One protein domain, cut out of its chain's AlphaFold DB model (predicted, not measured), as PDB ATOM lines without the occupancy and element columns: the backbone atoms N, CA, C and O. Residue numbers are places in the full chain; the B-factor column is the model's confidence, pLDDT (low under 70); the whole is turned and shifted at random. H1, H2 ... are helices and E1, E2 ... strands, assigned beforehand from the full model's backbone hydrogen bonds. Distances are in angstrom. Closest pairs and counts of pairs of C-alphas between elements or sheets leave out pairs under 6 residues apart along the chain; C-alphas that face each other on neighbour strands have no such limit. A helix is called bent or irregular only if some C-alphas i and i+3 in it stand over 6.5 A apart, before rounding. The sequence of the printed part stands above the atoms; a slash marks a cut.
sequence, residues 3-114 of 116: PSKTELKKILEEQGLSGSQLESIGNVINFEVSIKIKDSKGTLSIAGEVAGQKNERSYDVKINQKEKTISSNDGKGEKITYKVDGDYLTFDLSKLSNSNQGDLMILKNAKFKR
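Overview. This is residues 3 to 114 of the 116 residues of the protein "Lipoprotein" of Streptococcus parasanguinis DORA_23_24 (UniProt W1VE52). A single sheet of six strands is strongly curled, like part of a barrel: the long strands E1, E2 and E3 make one wall, and E4, E5 and E6 turn away from it into a second. Residues 103 to 107 of H3 reach into the curl, while H1 and H2 sit towards one end of the long strands, with H2 farthest out. The printed part has 112 residues, with named elements in the order H1 H2 E1 E2 E3 E4 E5 E6 H3; the sheet's order is E1 - E2 - E3 - E4 - E5 - E6, all antiparallel, and the class is mixed, helices and strands. It is compact, with a radius of gyration of the C-alphas of 14.5 A, and spans 42 by 28 by 26 A.

Along the chain. H1, residues 5 to 14, begins with C-alpha 5 at (163.711, 213.865, 199.997) and is 14.4 A long. H2 is residues 19 to 25. The strands are E1, residues 29 to 38, 30.0 A; E2, residues 41 to 50, 30.2 A; E3, residues 53 to 64, 33.6 A; E4, residues 69 to 72; E5, residues 79 to 85, 19.6 A; and E6, residues 88 to 92. H3, residues 98 to 107, ends with C-alpha 107 at (157.369, 205.545, 190.178); it is irregular, with C-alphas 100 and 103 8.8 A apart.

Arrangement. The six strands form a meander, each the antiparallel neighbour of the one before; E1 and E6 are the edge strands. In the hairpin of E1 and E2, N 34 and O 45 are 2.9 A apart; in that of E2 and E3, N 46 and O 57 are 2.8 A apart. E3 bends by 56 degrees at residue 61, and N 62 and O 71 of E4 are 3.0 A apart. E5 is staggered: residues 79 to 81 pair with E4, N 80 and O 70 at 2.9 A, and residues 81 to 85 with E6, N 83 and O 90 at 2.9 A. H3 is on the sheet at a height of 7.1 A, over none of its strands. H1 only grazes the sheet, with residues 5 to 8. H1 and H3 only just touch, and only at their ends; their closest C-alphas, of Ile 11 and Ile 106, are 5.9 A apart. H1 and H2 only just touch, with 3 pairs of C-alphas within 8 A, the closest those of Lys 9 and Leu 22, 6.8 A. In H1 and H2 every O i to N i+4 pair is within hydrogen-bond range; in H3 1 of 6 is, beside 4 of 7 O i to N i+3 pairs.

Size, cuts and confidence. The C-alphas farthest apart, of Ser 20 and Asp 39, are 44.4 A apart, and the outline is only just elongated. Residues 112 to 113 pair antiparallel with residues 88 to 89 of E6. The printed part has no cut and no long link. Its mean pLDDT is 88.2; residues 99 to 101 are under 70.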
ATOM      1  N   PRO A   3     158.903 208.254 199.341       93.00
ATOM      2  CA  PRO A   3     160.285 208.420 198.917       93.00
ATOM      3  C   PRO A   3     161.047 209.252 199.956       93.00
ATOM      4  O   PRO A   3     160.457 210.002 200.737       93.00
ATOM      5  N   SER A   4     162.374 209.136 199.978       90.81
ATOM      6  CA  SER A   4     163.192 210.113 200.705       90.81
ATOM      7  C   SER A   4     163.141 211.473 199.997       90.81
ATOM      8  O   SER A   4     162.780 211.546 198.824       90.81
ATOM      9  N   LYS A   5     163.571 212.556 200.664       87.06
ATOM     10  CA  LYS A   5     163.711 213.865 199.997       87.06
ATOM     11  C   LYS A   5     164.621 213.786 198.763       87.06
ATOM     12  O   LYS A   5     164.323 214.398 197.747       87.06
ATOM     13  N   THR A   6     165.703 213.008 198.835       88.31
ATOM     14  CA  THR A   6     166.631 212.803 197.713       88.31
ATOM     15  C   THR A   6     165.969 212.070 196.550       88.31
ATOM     16  O   THR A   6     166.135 212.479 195.408       88.31
ATOM     17  N   GLU A   7     165.208 211.009 196.825       90.31
ATOM     18  CA  GLU A   7     164.484 210.269 195.782       90.31
ATOM     19  C   GLU A   7     163.381 211.134 195.161       90.31
ATOM     20  O   GLU A   7     163.250 211.171 193.945       90.31
ATOM     21  N   LEU A   8     162.655 211.907 195.974       88.31
ATOM     22  CA  LEU A   8     161.644 212.845 195.491       88.31
ATOM     23  C   LEU A   8     162.233 213.913 194.558       88.31
ATOM     24  O   LEU A   8     161.634 214.201 193.529       88.31
ATOM     25  N   LYS A   9     163.407 214.475 194.882       86.94
ATOM     26  CA  LYS A   9     164.092 215.427 193.991       86.94
ATOM     27  C   LYS A   9     164.381 214.797 192.627       86.94
ATOM     28  O   LYS A   9     163.956 215.360 191.631       86.94
ATOM     29  N   LYS A  10     164.983 213.601 192.593       88.12
ATOM     30  CA  LYS A  10     165.275 212.886 191.335       88.12
ATOM     31  C   LYS A  10     164.024 212.665 190.491       88.12
ATOM     32  O   LYS A  10     164.034 212.937 189.299       88.12
ATOM     33  N   ILE A  11     162.948 212.195 191.122       88.00
ATOM     34  CA  ILE A  11     161.663 211.971 190.455       88.00
ATOM     35  C   ILE A  11     161.192 213.257 189.768       88.00
ATOM     36  O   ILE A  11     160.812 213.233 188.603       88.00
ATOM     37  N   LEU A  12     161.215 214.384 190.482       86.50
ATOM     38  CA  LEU A  12     160.736 215.658 189.957       86.50
ATOM     39  C   LEU A  12     161.674 216.250 188.888       86.50
ATOM     40  O   LEU A  12     161.180 216.831 187.924       86.50
ATOM     41  N   GLU A  13     162.993 216.065 189.010       88.00
ATOM     42  CA  GLU A  13     163.966 216.397 187.953       88.00
ATOM     43  C   GLU A  13     163.679 215.602 186.673       88.00
ATOM     44  O   GLU A  13     163.640 216.176 185.586       88.00
ATOM     45  N   GLU A  14     163.388 214.301 186.793       86.50
ATOM     46  CA  GLU A  14     162.976 213.459 185.662       86.50
ATOM     47  C   GLU A  14     161.631 213.903 185.051       86.50
ATOM     48  O   GLU A  14     161.400 213.677 183.865       86.50
ATOM     49  N   GLN A  15     160.758 214.564 185.824       81.25
ATOM     50  CA  GLN A  15     159.529 215.195 185.316       81.25
ATOM     51  C   GLN A  15     159.761 216.605 184.733       81.25
ATOM     52  O   GLN A  15     158.805 217.278 184.348       81.25
ATOM     53  N   GLY A  16     161.014 217.061 184.645       86.69
ATOM     54  CA  GLY A  16     161.389 218.319 183.998       86.69
ATOM     55  C   GLY A  16     161.430 219.538 184.920       86.69
ATOM     56  O   GLY A  16     161.557 220.659 184.424       86.69
ATOM     57  N   LEU A  17     161.338 219.363 186.244       86.88
ATOM     58  CA  LEU A  17     161.533 220.476 187.173       86.88
ATOM     59  C   LEU A  17     163.022 220.811 187.298       86.88
ATOM     60  O   LEU A  17     163.867 219.943 187.501       86.88
ATOM     61  N   SER A  18     163.335 222.101 187.231       85.69
ATOM     62  CA  SER A  18     164.694 222.602 187.446       85.69
ATOM     63  C   SER A  18     165.071 222.620 188.931       85.69
ATOM     64  O   SER A  18     164.211 222.784 189.802       85.69
ATOM     65  N   GLY A  19     166.373 222.552 189.231       81.31
ATOM     66  CA  GLY A  19     166.886 222.612 190.607       81.31
ATOM     67  C   GLY A  19     166.352 223.804 191.412       81.31
ATOM     68  O   GLY A  19     165.911 223.633 192.543       81.31
ATOM     69  N   SER A  20     166.274 224.997 190.812       82.00
ATOM     70  CA  SER A  20     165.739 226.202 191.472       82.00
ATOM     71  C   SER A  20     164.264 226.070 191.876       82.00
ATOM     72  O   SER A  20     163.860 226.546 192.940       82.00
ATOM     73  N   GLN A  21     163.447 225.400 191.052       81.44
ATOM     74  CA  GLN A  21     162.048 225.117 191.383       81.44
ATOM     75  C   GLN A  21     161.967 224.121 192.541       81.44
ATOM     76  O   GLN A  21     161.180 224.325 193.461       81.44
ATOM     77  N   LEU A  22     162.822 223.094 192.537       82.88
ATOM     78  CA  LEU A  22     162.867 222.060 193.573       82.88
ATOM     79  C   LEU A  22     163.299 222.590 194.935       82.88
ATOM     80  O   LEU A  22     162.715 222.195 195.940       82.88
ATOM     81  N   GLU A  23     164.271 223.499 194.987       80.62
ATOM     82  CA  GLU A  23     164.654 224.154 196.243       80.62
ATOM     83  C   GLU A  23     163.500 224.990 196.819       80.62
ATOM     84  O   GLU A  23     163.298 225.020 198.032       80.62
ATOM     85  N   SER A  24     162.680 225.594 195.952       76.81
ATOM     86  CA  SER A  24     161.549 226.436 196.362       76.81
ATOM     87  C   SER A  24     160.355 225.638 196.900       76.81
ATOM     88  O   SER A  24     159.618 226.131 197.751       76.81
ATOM     89  N   ILE A  25     160.153 224.403 196.425       75.00
ATOM     90  CA  ILE A  25     158.977 223.582 196.769       75.00
ATOM     91  C   ILE A  25     159.313 222.345 197.611       75.00
ATOM     92  O   ILE A  25     158.426 221.739 198.203       75.00
ATOM     93  N   GLY A  26     160.586 221.963 197.725       70.88
ATOM     94  CA  GLY A  26     160.997 220.672 198.280       70.88
ATOM     95  C   GLY A  26     160.597 220.425 199.740       70.88
ATOM     96  O   GLY A  26     160.507 219.271 200.156       70.88
ATOM     97  N   ASN A  27     160.329 221.477 200.519       75.19
ATOM     98  CA  ASN A  27     159.838 221.357 201.899       75.19
ATOM     99  C   ASN A  27     158.309 221.353 202.021       75.19
ATOM    100  O   ASN A  27     157.800 221.000 203.081       75.19
ATOM    101  N   VAL A  28     157.587 221.734 200.966       79.81
ATOM    102  CA  VAL A  28     156.116 221.787 200.940       79.81
ATOM    103  C   VAL A  28     155.506 220.694 200.064       79.81
ATOM    104  O   VAL A  28     154.295 220.707 199.851       79.81
ATOM    105  N   ILE A  29     156.326 219.761 199.561       84.88
ATOM    106  CA  ILE A  29     155.866 218.588 198.818       84.88
ATOM    107  C   ILE A  29     155.841 217.357 199.716       84.88
ATOM    108  O   ILE A  29     156.858 216.978 200.297       84.88
ATOM    109  N   ASN A  30     154.700 216.674 199.731       87.06
ATOM    110  CA  ASN A  30     154.598 215.298 200.194       87.06
ATOM    111  C   ASN A  30     154.234 214.388 199.022       87.06
ATOM    112  O   ASN A  30     153.435 214.749 198.163       87.06
ATOM    113  N   PHE A  31     154.807 213.189 199.011       90.31
ATOM    114  CA  PHE A  31     154.493 212.173 198.018       90.31
ATOM    115  C   PHE A  31     154.354 210.812 198.687       90.31
ATOM    116  O   PHE A  31     155.162 210.448 199.545       90.31
ATOM    117  N   GLU A  32     153.334 210.060 198.300       93.06
ATOM    118  CA  GLU A  32     153.036 208.755 198.862       93.06
ATOM    119  C   GLU A  32     152.503 207.791 197.803       93.06
ATOM    120  O   GLU A  32     151.664 208.127 196.972       93.06
ATOM    121  N   VAL A  33     152.983 206.553 197.882       94.00
ATOM    122  CA  VAL A  33     152.497 205.422 197.098       94.00
ATOM    123  C   VAL A  33     151.922 204.382 198.045       94.00
ATOM    124  O   VAL A  33     152.561 204.005 199.038       94.00
ATOM    125  N   SER A  34     150.735 203.876 197.728       92.69
ATOM    126  CA  SER A  34     150.111 202.782 198.467       92.69
ATOM    127  C   SER A  34     149.670 201.665 197.523       92.69
ATOM    128  O   SER A  34     149.225 201.916 196.406       92.69
ATOM    129  N   ILE A  35     149.828 200.418 197.972       91.56
ATOM    130  CA  ILE A  35     149.293 199.236 197.297       91.56
ATOM    131  C   ILE A  35     148.436 198.504 198.320       91.56
ATOM    132  O   ILE A  35     148.947 198.038 199.341       91.56
ATOM    133  N   LYS A  36     147.141 198.388 198.040       92.81
ATOM    134  CA  LYS A  36     146.218 197.542 198.803       92.81
ATOM    135  C   LYS A  36     145.996 196.263 198.016       92.81
ATOM    136  O   LYS A  36     145.645 196.335 196.844       92.81
ATOM    137  N   ILE A  37     146.208 195.110 198.643       92.00
ATOM    138  CA  ILE A  37     146.086 193.801 197.995       92.00
ATOM    139  C   ILE A  37     144.990 193.006 198.701       92.00
ATOM    140  O   ILE A  37     145.016 192.870 199.922       92.00
ATOM    141  N   LYS A  38     144.048 192.472 197.924       92.50
ATOM    142  CA  LYS A  38     143.042 191.506 198.362       92.50
ATOM    143  C   LYS A  38     142.980 190.379 197.335       92.50
ATOM    144  O   LYS A  38     142.484 190.564 196.223       92.50
ATOM    145  N   ASP A  39     143.514 189.223 197.710       91.12
ATOM    146  CA  ASP A  39     143.675 188.061 196.833       91.12
ATOM    147  C   ASP A  39     144.481 188.401 195.563       91.12
ATOM    148  O   ASP A  39     145.668 188.733 195.648       91.12
ATOM    149  N   SER A  40     143.843 188.325 194.392       92.12
ATOM    150  CA  SER A  40     144.407 188.657 193.077       92.12
ATOM    151  C   SER A  40     144.018 190.050 192.572       92.12
ATOM    152  O   SER A  40     144.338 190.412 191.437       92.12
ATOM    153  N   LYS A  41     143.322 190.839 193.394       94.44
ATOM    154  CA  LYS A  41     142.904 192.211 193.094       94.44
ATOM    155  C   LYS A  41     143.604 193.187 194.027       94.44
ATOM    156  O   LYS A  41     144.042 192.834 195.122       94.44
ATOM    157  N   GLY A  42     143.680 194.437 193.611       94.44
ATOM    158  CA  GLY A  42     144.181 195.487 194.471       94.44
ATOM    159  C   GLY A  42     143.939 196.871 193.920       94.44
ATOM    160  O   GLY A  42     143.386 197.040 192.836       94.44
ATOM    161  N   THR A  43     144.402 197.847 194.684       95.19
ATOM    162  CA  THR A  43     144.385 199.254 194.301       95.19
ATOM    163  C   THR A  43     145.800 199.795 194.436       95.19
ATOM    164  O   THR A  43     146.415 199.655 195.499       95.19
ATOM    165  N   LEU A  44     146.318 200.381 193.359       93.69
ATOM    166  CA  LEU A  44     147.538 201.185 193.368       93.69
ATOM    167  C   LEU A  44     147.124 202.651 193.480       93.69
ATOM    168  O   LEU A  44     146.432 203.148 192.595       93.69
ATOM    169  N   SER A  45     147.558 203.334 194.534       94.00
ATOM    170  CA  SER A  45     147.277 204.759 194.736       94.00
ATOM    171  C   SER A  45     148.565 205.565 194.762       94.00
ATOM    172  O   SER A  45     149.546 205.168 195.400       94.00
ATOM    173  N   ILE A  46     148.529 206.711 194.096       92.38
ATOM    174  CA  ILE A  46     149.595 207.700 194.029       92.38
ATOM    175  C   ILE A  46     149.015 209.017 194.537       92.38
ATOM    176  O   ILE A  46     148.106 209.572 193.922       92.38
ATOM    177  N   ALA A  47     149.538 209.501 195.658       92.50
ATOM    178  CA  ALA A  47     149.113 210.740 196.290       92.50
ATOM    179  C   ALA A  47     150.273 211.738 196.333       92.50
ATOM    180  O   ALA A  47     151.380 211.414 196.765       92.50
ATOM    181  N   GLY A  48     150.003 212.965 195.904       89.56
ATOM    182  CA  GLY A  48     150.898 214.107 196.006       89.56
ATOM    183  C   GLY A  48     150.215 215.258 196.733       89.56
ATOM    184  O   GLY A  48     149.018 215.490 196.581       89.56
ATOM    185  N   GLU A  49     150.979 216.006 197.513       89.69
ATOM    186  CA  GLU A  49     150.542 217.256 198.125       89.69
ATOM    187  C   GLU A  49     151.598 218.316 197.863       89.69
ATOM    188  O   GLU A  49     152.779 218.051 198.071       89.69
ATOM    189  N   VAL A  50     151.183 219.503 197.425       86.38
ATOM    190  CA  VAL A  50     152.069 220.655 197.225       86.38
ATOM    191  C   VAL A  50     151.436 221.864 197.895       86.38
ATOM    192  O   VAL A  50     150.330 222.254 197.531       86.38
ATOM    193  N   ALA A  51     152.116 222.454 198.879       85.19
ATOM    194  CA  ALA A  51     151.631 223.640 199.598       85.19
ATOM    195  C   ALA A  51     150.176 223.493 200.112       85.19
ATOM    196  O   ALA A  51     149.360 224.405 199.993       85.19
ATOM    197  N   GLY A  52     149.834 222.314 200.648       85.25
ATOM    198  CA  GLY A  52     148.499 221.989 201.163       85.25
ATOM    199  C   GLY A  52     147.466 221.572 200.107       85.25
ATOM    200  O   GLY A  52     146.390 221.097 200.469       85.25
ATOM    201  N   GLN A  53     147.777 221.692 198.812       87.50
ATOM    202  CA  GLN A  53     146.917 221.223 197.723       87.50
ATOM    203  C   GLN A  53     147.181 219.741 197.454       87.50
ATOM    204  O   GLN A  53     148.285 219.366 197.055       87.50
ATOM    205  N   LYS A  54     146.170 218.896 197.671       90.81
ATOM    206  CA  LYS A  54     146.264 217.438 197.527       90.81
ATOM    207  C   LYS A  54     145.736 216.981 196.175       90.81
ATOM    208  O   LYS A  54     144.664 217.400 195.754       90.81
ATOM    209  N   ASN A  55     146.460 216.064 195.547       89.44
ATOM    210  CA  ASN A  55     146.032 215.331 194.365       89.44
ATOM    211  C   ASN A  55     146.289 213.842 194.589       89.44
ATOM    212  O   ASN A  55     147.389 213.445 194.967       89.44
ATOM    213  N   GLU A  56     145.286 213.011 194.334       91.94
ATOM    214  CA  GLU A  56     145.406 211.560 194.426       91.94
ATOM    215  C   GLU A  56     144.844 210.921 193.160       91.94
ATOM    216  O   GLU A  56     143.781 211.308 192.674       91.94
ATOM    217  N   ARG A  57     145.550 209.914 192.643       91.44
ATOM    218  CA  ARG A  57     145.018 208.989 191.646       91.44
ATOM    219  C   ARG A  57     145.085 207.571 192.176       91.44
ATOM    220  O   ARG A  57     146.100 207.159 192.734       91.44
ATOM    221  N   SER A  58     144.015 206.822 191.952       93.00
ATOM    222  CA  SER A  58     143.900 205.422 192.339       93.00
ATOM    223  C   SER A  58     143.495 204.580 191.133       93.00
ATOM    224  O   SER A  58     142.644 204.986 190.344       93.00
ATOM    225  N   TYR A  59     144.110 203.407 191.004       90.94
ATOM    226  CA  TYR A  59     143.893 202.470 189.909       90.94
ATOM    227  C   TYR A  59     143.498 201.112 190.477       90.94
ATOM    228  O   TYR A  59     144.250 200.529 191.263       90.94
ATOM    229  N   ASP A  60     142.352 200.589 190.045       94.19
ATOM    230  CA  ASP A  60     142.008 199.190 190.281       94.19
ATOM    231  C   ASP A  60     142.855 198.301 189.375       94.19
ATOM    232  O   ASP A  60     142.933 198.496 188.159       94.19
ATOM    233  N   VAL A  61     143.509 197.314 189.978       94.06
ATOM    234  CA  VAL A  61     144.519 196.494 189.315       94.06
ATOM    235  C   VAL A  61     144.381 195.024 189.682       94.06
ATOM    236  O   VAL A  61     143.884 194.656 190.751       94.06
ATOM    237  N   LYS A  62     144.876 194.159 188.796       95.31
ATOM    238  CA  LYS A  62     145.138 192.758 189.130       95.31
ATOM    239  C   LYS A  62     146.559 192.620 189.652       95.31
ATOM    240  O   LYS A  62     147.492 193.205 189.103       95.31
ATOM    241  N   ILE A  63     146.719 191.823 190.702       94.81
ATOM    242  CA  ILE A  63     147.996 191.608 191.377       94.81
ATOM    243  C   ILE A  63     148.299 190.116 191.399       94.81
ATOM    244  O   ILE A  63     147.546 189.320 191.955       94.81
ATOM    245  N   ASN A  64     149.443 189.742 190.832       93.94
ATOM    246  CA  ASN A  64     150.019 188.421 191.029       93.94
ATOM    247  C   ASN A  64     151.095 188.528 192.113       93.94
ATOM    248  O   ASN A  64     152.180 189.049 191.864       93.94
ATOM    249  N   GLN A  65     150.798 188.053 193.323       92.06
ATOM    250  CA  GLN A  65     151.736 188.113 194.451       92.06
ATOM    251  C   GLN A  65     152.924 187.151 194.293       92.06
ATOM    252  O   GLN A  65     154.011 187.439 194.791       92.06
ATOM    253  N   LYS A  66     152.744 186.041 193.562       93.06
ATOM    254  CA  LYS A  66     153.805 185.057 193.304       93.06
ATOM    255  C   LYS A  66     154.834 185.598 192.312       93.06
ATOM    256  O   LYS A  66     156.029 185.495 192.555       93.06
ATOM    257  N   GLU A  67     154.367 186.203 191.221       93.81
ATOM    258  CA  GLU A  67     155.225 186.817 190.192       93.81
ATOM    259  C   GLU A  67     155.619 188.265 190.527       93.81
ATOM    260  O   GLU A  67     156.459 188.849 189.851       93.81
ATOM    261  N   LYS A  68     155.010 188.841 191.570       94.31
ATOM    262  CA  LYS A  68     155.139 190.247 191.974       94.31
ATOM    263  C   LYS A  68     154.864 191.226 190.830       94.31
ATOM    264  O   LYS A  68     155.593 192.194 190.621       94.31
ATOM    265  N   THR A  69     153.780 190.990 190.096       94.56
ATOM    266  CA  THR A  69     153.365 191.851 188.981       94.56
ATOM    267  C   THR A  69     152.026 192.519 189.241       94.56
ATOM    268  O   THR A  69     151.139 191.919 189.853       94.56
ATOM    269  N   ILE A  70     151.866 193.724 188.702       93.62
ATOM    270  CA  ILE A  70     150.613 194.475 188.651       93.62
ATOM    271  C   ILE A  70     150.239 194.656 187.176       93.62
ATOM    272  O   ILE A  70     151.086 195.013 186.355       93.62
ATOM    273  N   SER A  71     148.981 194.397 186.841       92.19
ATOM    274  CA  SER A  71     148.409 194.640 185.513       92.19
ATOM    275  C   SER A  71     147.116 195.441 185.632       92.19
ATOM    276  O   SER A  71     146.552 195.564 186.723       92.19
ATOM    277  N   SER A  72     146.591 195.910 184.503       89.12
ATOM    278  CA  SER A  72     145.232 196.453 184.422       89.12
ATOM    279  C   SER A  72     144.188 195.506 185.038       89.12
ATOM    280  O   SER A  72     144.393 194.289 185.154       89.12
ATOM    281  N   ASN A  73     143.038 196.064 185.422       88.31
ATOM    282  CA  ASN A  73     141.942 195.312 186.033       88.31
ATOM    283  C   ASN A  73     141.379 194.207 185.114       88.31
ATOM    284  O   ASN A  73     141.020 193.122 185.575       88.31
ATOM    285  N   ASP A  74     141.348 194.428 183.797       85.12
ATOM    286  CA  ASP A  74     140.945 193.390 182.841       85.12
ATOM    287  C   ASP A  74     142.011 192.283 182.692       85.12
ATOM    288  O   ASP A  74     141.690 191.146 182.343       85.12
ATOM    289  N   GLY A  75     143.252 192.546 183.112       79.06
ATOM    290  CA  GLY A  75     144.391 191.629 183.047       79.06
ATOM    291  C   GLY A  75     145.036 191.548 181.668       79.06
ATOM    292  O   GLY A  75     145.850 190.653 181.441       79.06
ATOM    293  N   LYS A  76     144.654 192.440 180.748       79.81
ATOM    294  CA  LYS A  76     145.191 192.516 179.390       79.81
ATOM    295  C   LYS A  76     146.260 193.604 179.304       79.81
ATOM    296  O   LYS A  76     146.193 194.617 179.984       79.81
ATOM    297  N   GLY A  77     147.228 193.412 178.415       81.19
ATOM    298  CA  GLY A  77     148.268 194.406 178.166       81.19
ATOM    299  C   GLY A  77     149.486 194.274 179.075       81.19
ATOM    300  O   GLY A  77     149.792 193.204 179.609       81.19
ATOM    301  N   GLU A  78     150.232 195.369 179.159       88.19
ATOM    302  CA  GLU A  78     151.552 195.415 179.778       88.19
ATOM    303  C   GLU A  78     151.460 195.296 181.305       88.19
ATOM    304  O   GLU A  78     150.483 195.699 181.940       88.19
ATOM    305  N   LYS A  79     152.495 194.705 181.907       91.25
ATOM    306  CA  LYS A  79     152.578 194.494 183.352       91.25
ATOM    307  C   LYS A  79     153.780 195.232 183.905       91.25
ATOM    308  O   LYS A  79     154.859 195.171 183.316       91.25
ATOM    309  N   ILE A  80     153.616 195.819 185.080       92.25
ATOM    310  CA  ILE A  80     154.736 196.329 185.869       92.25
ATOM    311  C   ILE A  80     155.123 195.301 186.920       92.25
ATOM    312  O   ILE A  80     154.274 194.569 187.436       92.25
ATOM    313  N   THR A  81     156.407 195.249 187.248       94.25
ATOM    314  CA  THR A  81     156.897 194.409 188.349       94.25
ATOM    315  C   THR A  81     157.110 195.294 189.565       94.25
ATOM    316  O   THR A  81     157.613 196.407 189.434       94.25
ATOM    317  N   TYR A  82     156.744 194.820 190.751       93.88
ATOM    318  CA  TYR A  82     157.097 195.482 192.003       93.88
ATOM    319  C   TYR A  82     158.064 194.611 192.800       93.88
ATOM    320  O   TYR A  82     158.011 193.382 192.770       93.88
ATOM    321  N   LYS A  83     158.958 195.245 193.554       94.31
ATOM    322  CA  LYS A  83     159.864 194.560 194.477       94.31
ATOM    323  C   LYS A  83     159.714 195.171 195.859       94.31
ATOM    324  O   LYS A  83     159.709 196.387 196.001       94.31
ATOM    325  N   VAL A  84     159.606 194.300 196.857       92.44
ATOM    326  CA  VAL A  84     159.715 194.656 198.273       92.44
ATOM    327  C   VAL A  84     161.031 194.083 198.785       92.44
ATOM    328  O   VAL A  84     161.252 192.876 198.659       92.44
ATOM    329  N   ASP A  85     161.896 194.951 199.299       93.88
ATOM    330  CA  ASP A  85     163.211 194.637 199.861       93.88
ATOM    331  C   ASP A  85     163.321 195.271 201.255       93.88
ATOM    332  O   ASP A  85     163.487 196.487 201.396       93.88
ATOM    333  N   GLY A  86     163.101 194.459 202.291       94.75
ATOM    334  CA  GLY A  86     162.853 194.946 203.647       94.75
ATOM    335  C   GLY A  86     161.674 195.926 203.677       94.75
ATOM    336  O   GLY A  86     160.555 195.586 203.288       94.75
ATOM    337  N   ASP A  87     161.944 197.160 204.099       95.62
ATOM    338  CA  ASP A  87     160.960 198.245 204.130       95.62
ATOM    339  C   ASP A  87     160.829 199.000 202.800       95.62
ATOM    340  O   ASP A  87     160.020 199.920 202.706       95.62
ATOM    341  N   TYR A  88     161.603 198.673 201.768       95.25
ATOM    342  CA  TYR A  88     161.613 199.438 200.524       95.25
ATOM    343  C   TYR A  88     160.756 198.792 199.437       95.25
ATOM    344  O   TYR A  88     160.848 197.594 199.191       95.25
ATOM    345  N   LEU A  89     159.950 199.609 198.764       95.12
ATOM    346  CA  LEU A  89     159.154 199.278 197.589       95.12
ATOM    347  C   LEU A  89     159.744 199.987 196.364       95.12
ATOM    348  O   LEU A  89     160.022 201.186 196.414       95.12
ATOM    349  N   THR A  90     159.911 199.254 195.266       95.38
ATOM    350  CA  THR A  90     160.338 199.782 193.959       95.38
ATOM    351  C   THR A  90     159.490 199.191 192.842       95.38
ATOM    352  O   THR A  90     159.003 198.063 192.973       95.38
ATOM    353  N   PHE A  91     159.385 199.903 191.723       93.69
ATOM    354  CA  PHE A  91     158.662 199.457 190.534       93.69
ATOM    355  C   PHE A  91     159.594 199.387 189.327       93.69
ATOM    356  O   PHE A  91     160.440 200.256 189.131       93.69
ATOM    357  N   ASP A  92     159.415 198.354 188.513       91.81
ATOM    358  CA  ASP A  92     160.024 198.233 187.196       91.81
ATOM    359  C   ASP A  92     158.951 198.479 186.132       91.81
ATOM    360  O   ASP A  92     158.021 197.681 185.956       91.81
ATOM    361  N   LEU A  93     159.099 199.616 185.452       89.44
ATOM    362  CA  LEU A  93     158.224 200.084 184.380       89.44
ATOM    363  C   LEU A  93     158.817 199.820 182.987       89.44
ATOM    364  O   LEU A  93     158.237 200.255 182.001       89.44
ATOM    365  N   SER A  94     159.959 199.127 182.876       85.69
ATOM    366  CA  SER A  94     160.668 198.906 181.600       85.69
ATOM    367  C   SER A  94     159.834 198.171 180.547       85.69
ATOM    368  O   SER A  94     160.101 198.284 179.354       85.69
ATOM    369  N   LYS A  95     158.810 197.437 180.991       84.38
ATOM    370  CA  LYS A  95     157.861 196.706 180.146       84.38
ATOM    371  C   LYS A  95     156.638 197.530 179.731       84.38
ATOM    372  O   LYS A  95     155.784 196.983 179.044       84.38
ATOM    373  N   LEU A  96     156.523 198.785 180.174       82.44
ATOM    374  CA  LEU A  96     155.485 199.704 179.714       82.44
ATOM    375  C   LEU A  96     155.975 200.477 178.493       82.44
ATOM    376  O   LEU A  96     157.022 201.126 178.541       82.44
ATOM    377  N   SER A  97     155.170 200.491 177.441       79.25
ATOM    378  CA  SER A  97     155.289 201.430 176.332       79.25
ATOM    379  C   SER A  97     155.157 202.877 176.821       79.25
ATOM    380  O   SER A  97     154.409 203.171 177.754       79.25
ATOM    381  N   ASN A  98     155.857 203.814 176.171       71.12
ATOM    382  CA  ASN A  98     155.857 205.229 176.572       71.12
ATOM    383  C   ASN A  98     154.446 205.849 176.618       71.12
ATOM    384  O   ASN A  98     154.184 206.701 177.461       71.12
ATOM    385  N   SER A  99     153.519 205.399 175.765       65.88
ATOM    386  CA  SER A  99     152.115 205.836 175.770       65.88
ATOM    387  C   SER A  99     151.347 205.429 177.032       65.88
ATOM    388  O   SER A  99     150.391 206.105 177.402       65.88
ATOM    389  N   ASN A 100     151.773 204.359 177.708       66.06
ATOM    390  CA  ASN A 100     151.125 203.820 178.908       66.06
ATOM    391  C   ASN A 100     151.831 204.235 180.206       66.06
ATOM    392  O   ASN A 100     151.378 203.884 181.295       66.06
ATOM    393  N   GLN A 101     152.946 204.965 180.109       69.75
ATOM    394  CA  GLN A 101     153.739 205.345 181.274       69.75
ATOM    395  C   GLN A 101     153.124 206.512 182.061       69.75
ATOM    396  O   GLN A 101     153.250 206.505 183.280       69.75
ATOM    397  N   GLY A 102     152.413 207.442 181.407       79.19
ATOM    398  CA  GLY A 102     151.583 208.495 182.023       79.19
ATOM    399  C   GLY A 102     152.045 208.978 183.406       79.19
ATOM    400  O   GLY A 102     153.209 209.311 183.614       79.19
ATOM    401  N   ASP A 103     151.129 208.958 184.377       78.44
ATOM    402  CA  ASP A 103     151.422 209.319 185.773       78.44
ATOM    403  C   ASP A 103     152.279 208.289 186.514       78.44
ATOM    404  O   ASP A 103     152.810 208.584 187.581       78.44
ATOM    405  N   LEU A 104     152.423 207.073 185.976       86.88
ATOM    406  CA  LEU A 104     153.252 206.027 186.576       86.88
ATOM    407  C   LEU A 104     154.742 206.349 186.452       86.88
ATOM    408  O   LEU A 104     155.526 205.792 187.214       86.88
ATOM    409  N   MET A 105     155.138 207.266 185.562       86.12
ATOM    410  CA  MET A 105     156.526 207.728 185.426       86.12
ATOM    411  C   MET A 105     157.136 208.199 186.739       86.12
ATOM    412  O   MET A 105     158.324 208.002 186.966       86.12
ATOM    413  N   ILE A 106     156.315 208.731 187.639       85.75
ATOM    414  CA  ILE A 106     156.738 209.166 188.969       85.75
ATOM    415  C   ILE A 106     157.250 208.010 189.856       85.75
ATOM    416  O   ILE A 106     157.913 208.233 190.865       85.75
ATOM    417  N   LEU A 107     156.918 206.763 189.501       90.00
ATOM    418  CA  LEU A 107     157.369 205.545 190.178       90.00
ATOM    419  C   LEU A 107     158.696 205.020 189.616       90.00
ATOM    420  O   LEU A 107     159.303 204.128 190.218       90.00
ATOM    421  N   LYS A 108     159.125 205.523 188.452       86.50
ATOM    422  CA  LYS A 108     160.337 205.078 187.766       86.50
ATOM    423  C   LYS A 108     161.562 205.428 188.606       86.50
ATOM    424  O   LYS A 108     161.629 206.497 189.198       86.50
ATOM    425  N   ASN A 109     162.523 204.506 188.668       79.44
ATOM    426  CA  ASN A 109     163.825 204.701 189.322       79.44
ATOM    427  C   ASN A 109     163.776 205.134 190.804       79.44
ATOM    428  O   ASN A 109     164.804 205.526 191.352       79.44
ATOM    429  N   ALA A 110     162.621 205.021 191.463       89.25
ATOM    430  CA  ALA A 110     162.400 205.541 192.803       89.25
ATOM    431  C   ALA A 110     162.330 204.436 193.861       89.25
ATOM    432  O   ALA A 110     161.684 203.397 193.677       89.25
ATOM    433  N   LYS A 111     162.953 204.691 195.016       94.44
ATOM    434  CA  LYS A 111     162.821 203.861 196.222       94.44
ATOM    435  C   LYS A 111     161.856 204.485 197.222       94.44
ATOM    436  O   LYS A 111     162.120 205.545 197.790       94.44
ATOM    437  N   PHE A 112     160.783 203.763 197.527       95.50
ATOM    438  CA  PHE A 112     159.779 204.180 198.501       95.50
ATOM    439  C   PHE A 112     159.946 203.399 199.802       95.50
ATOM    440  O   PHE A 112     159.855 202.178 199.807       95.50
ATOM    441  N   LYS A 113     160.163 204.079 200.926       96.19
ATOM    442  CA  LYS A 113     160.268 203.444 202.243       96.19
ATOM    443  C   LYS A 113     158.883 203.242 202.857       96.19
ATOM    444  O   LYS A 113     158.006 204.104 202.743       96.19
ATOM    445  N   ARG A 114     158.670 202.108 203.517       95.25
ATOM    446  CA  ARG A 114     157.458 201.811 204.277       95.25
ATOM    447  C   ARG A 114     157.316 202.840 205.391       95.25
ATOM    448  O   ARG A 114     158.264 203.136 206.116       95.25
TER     449      ARG A 114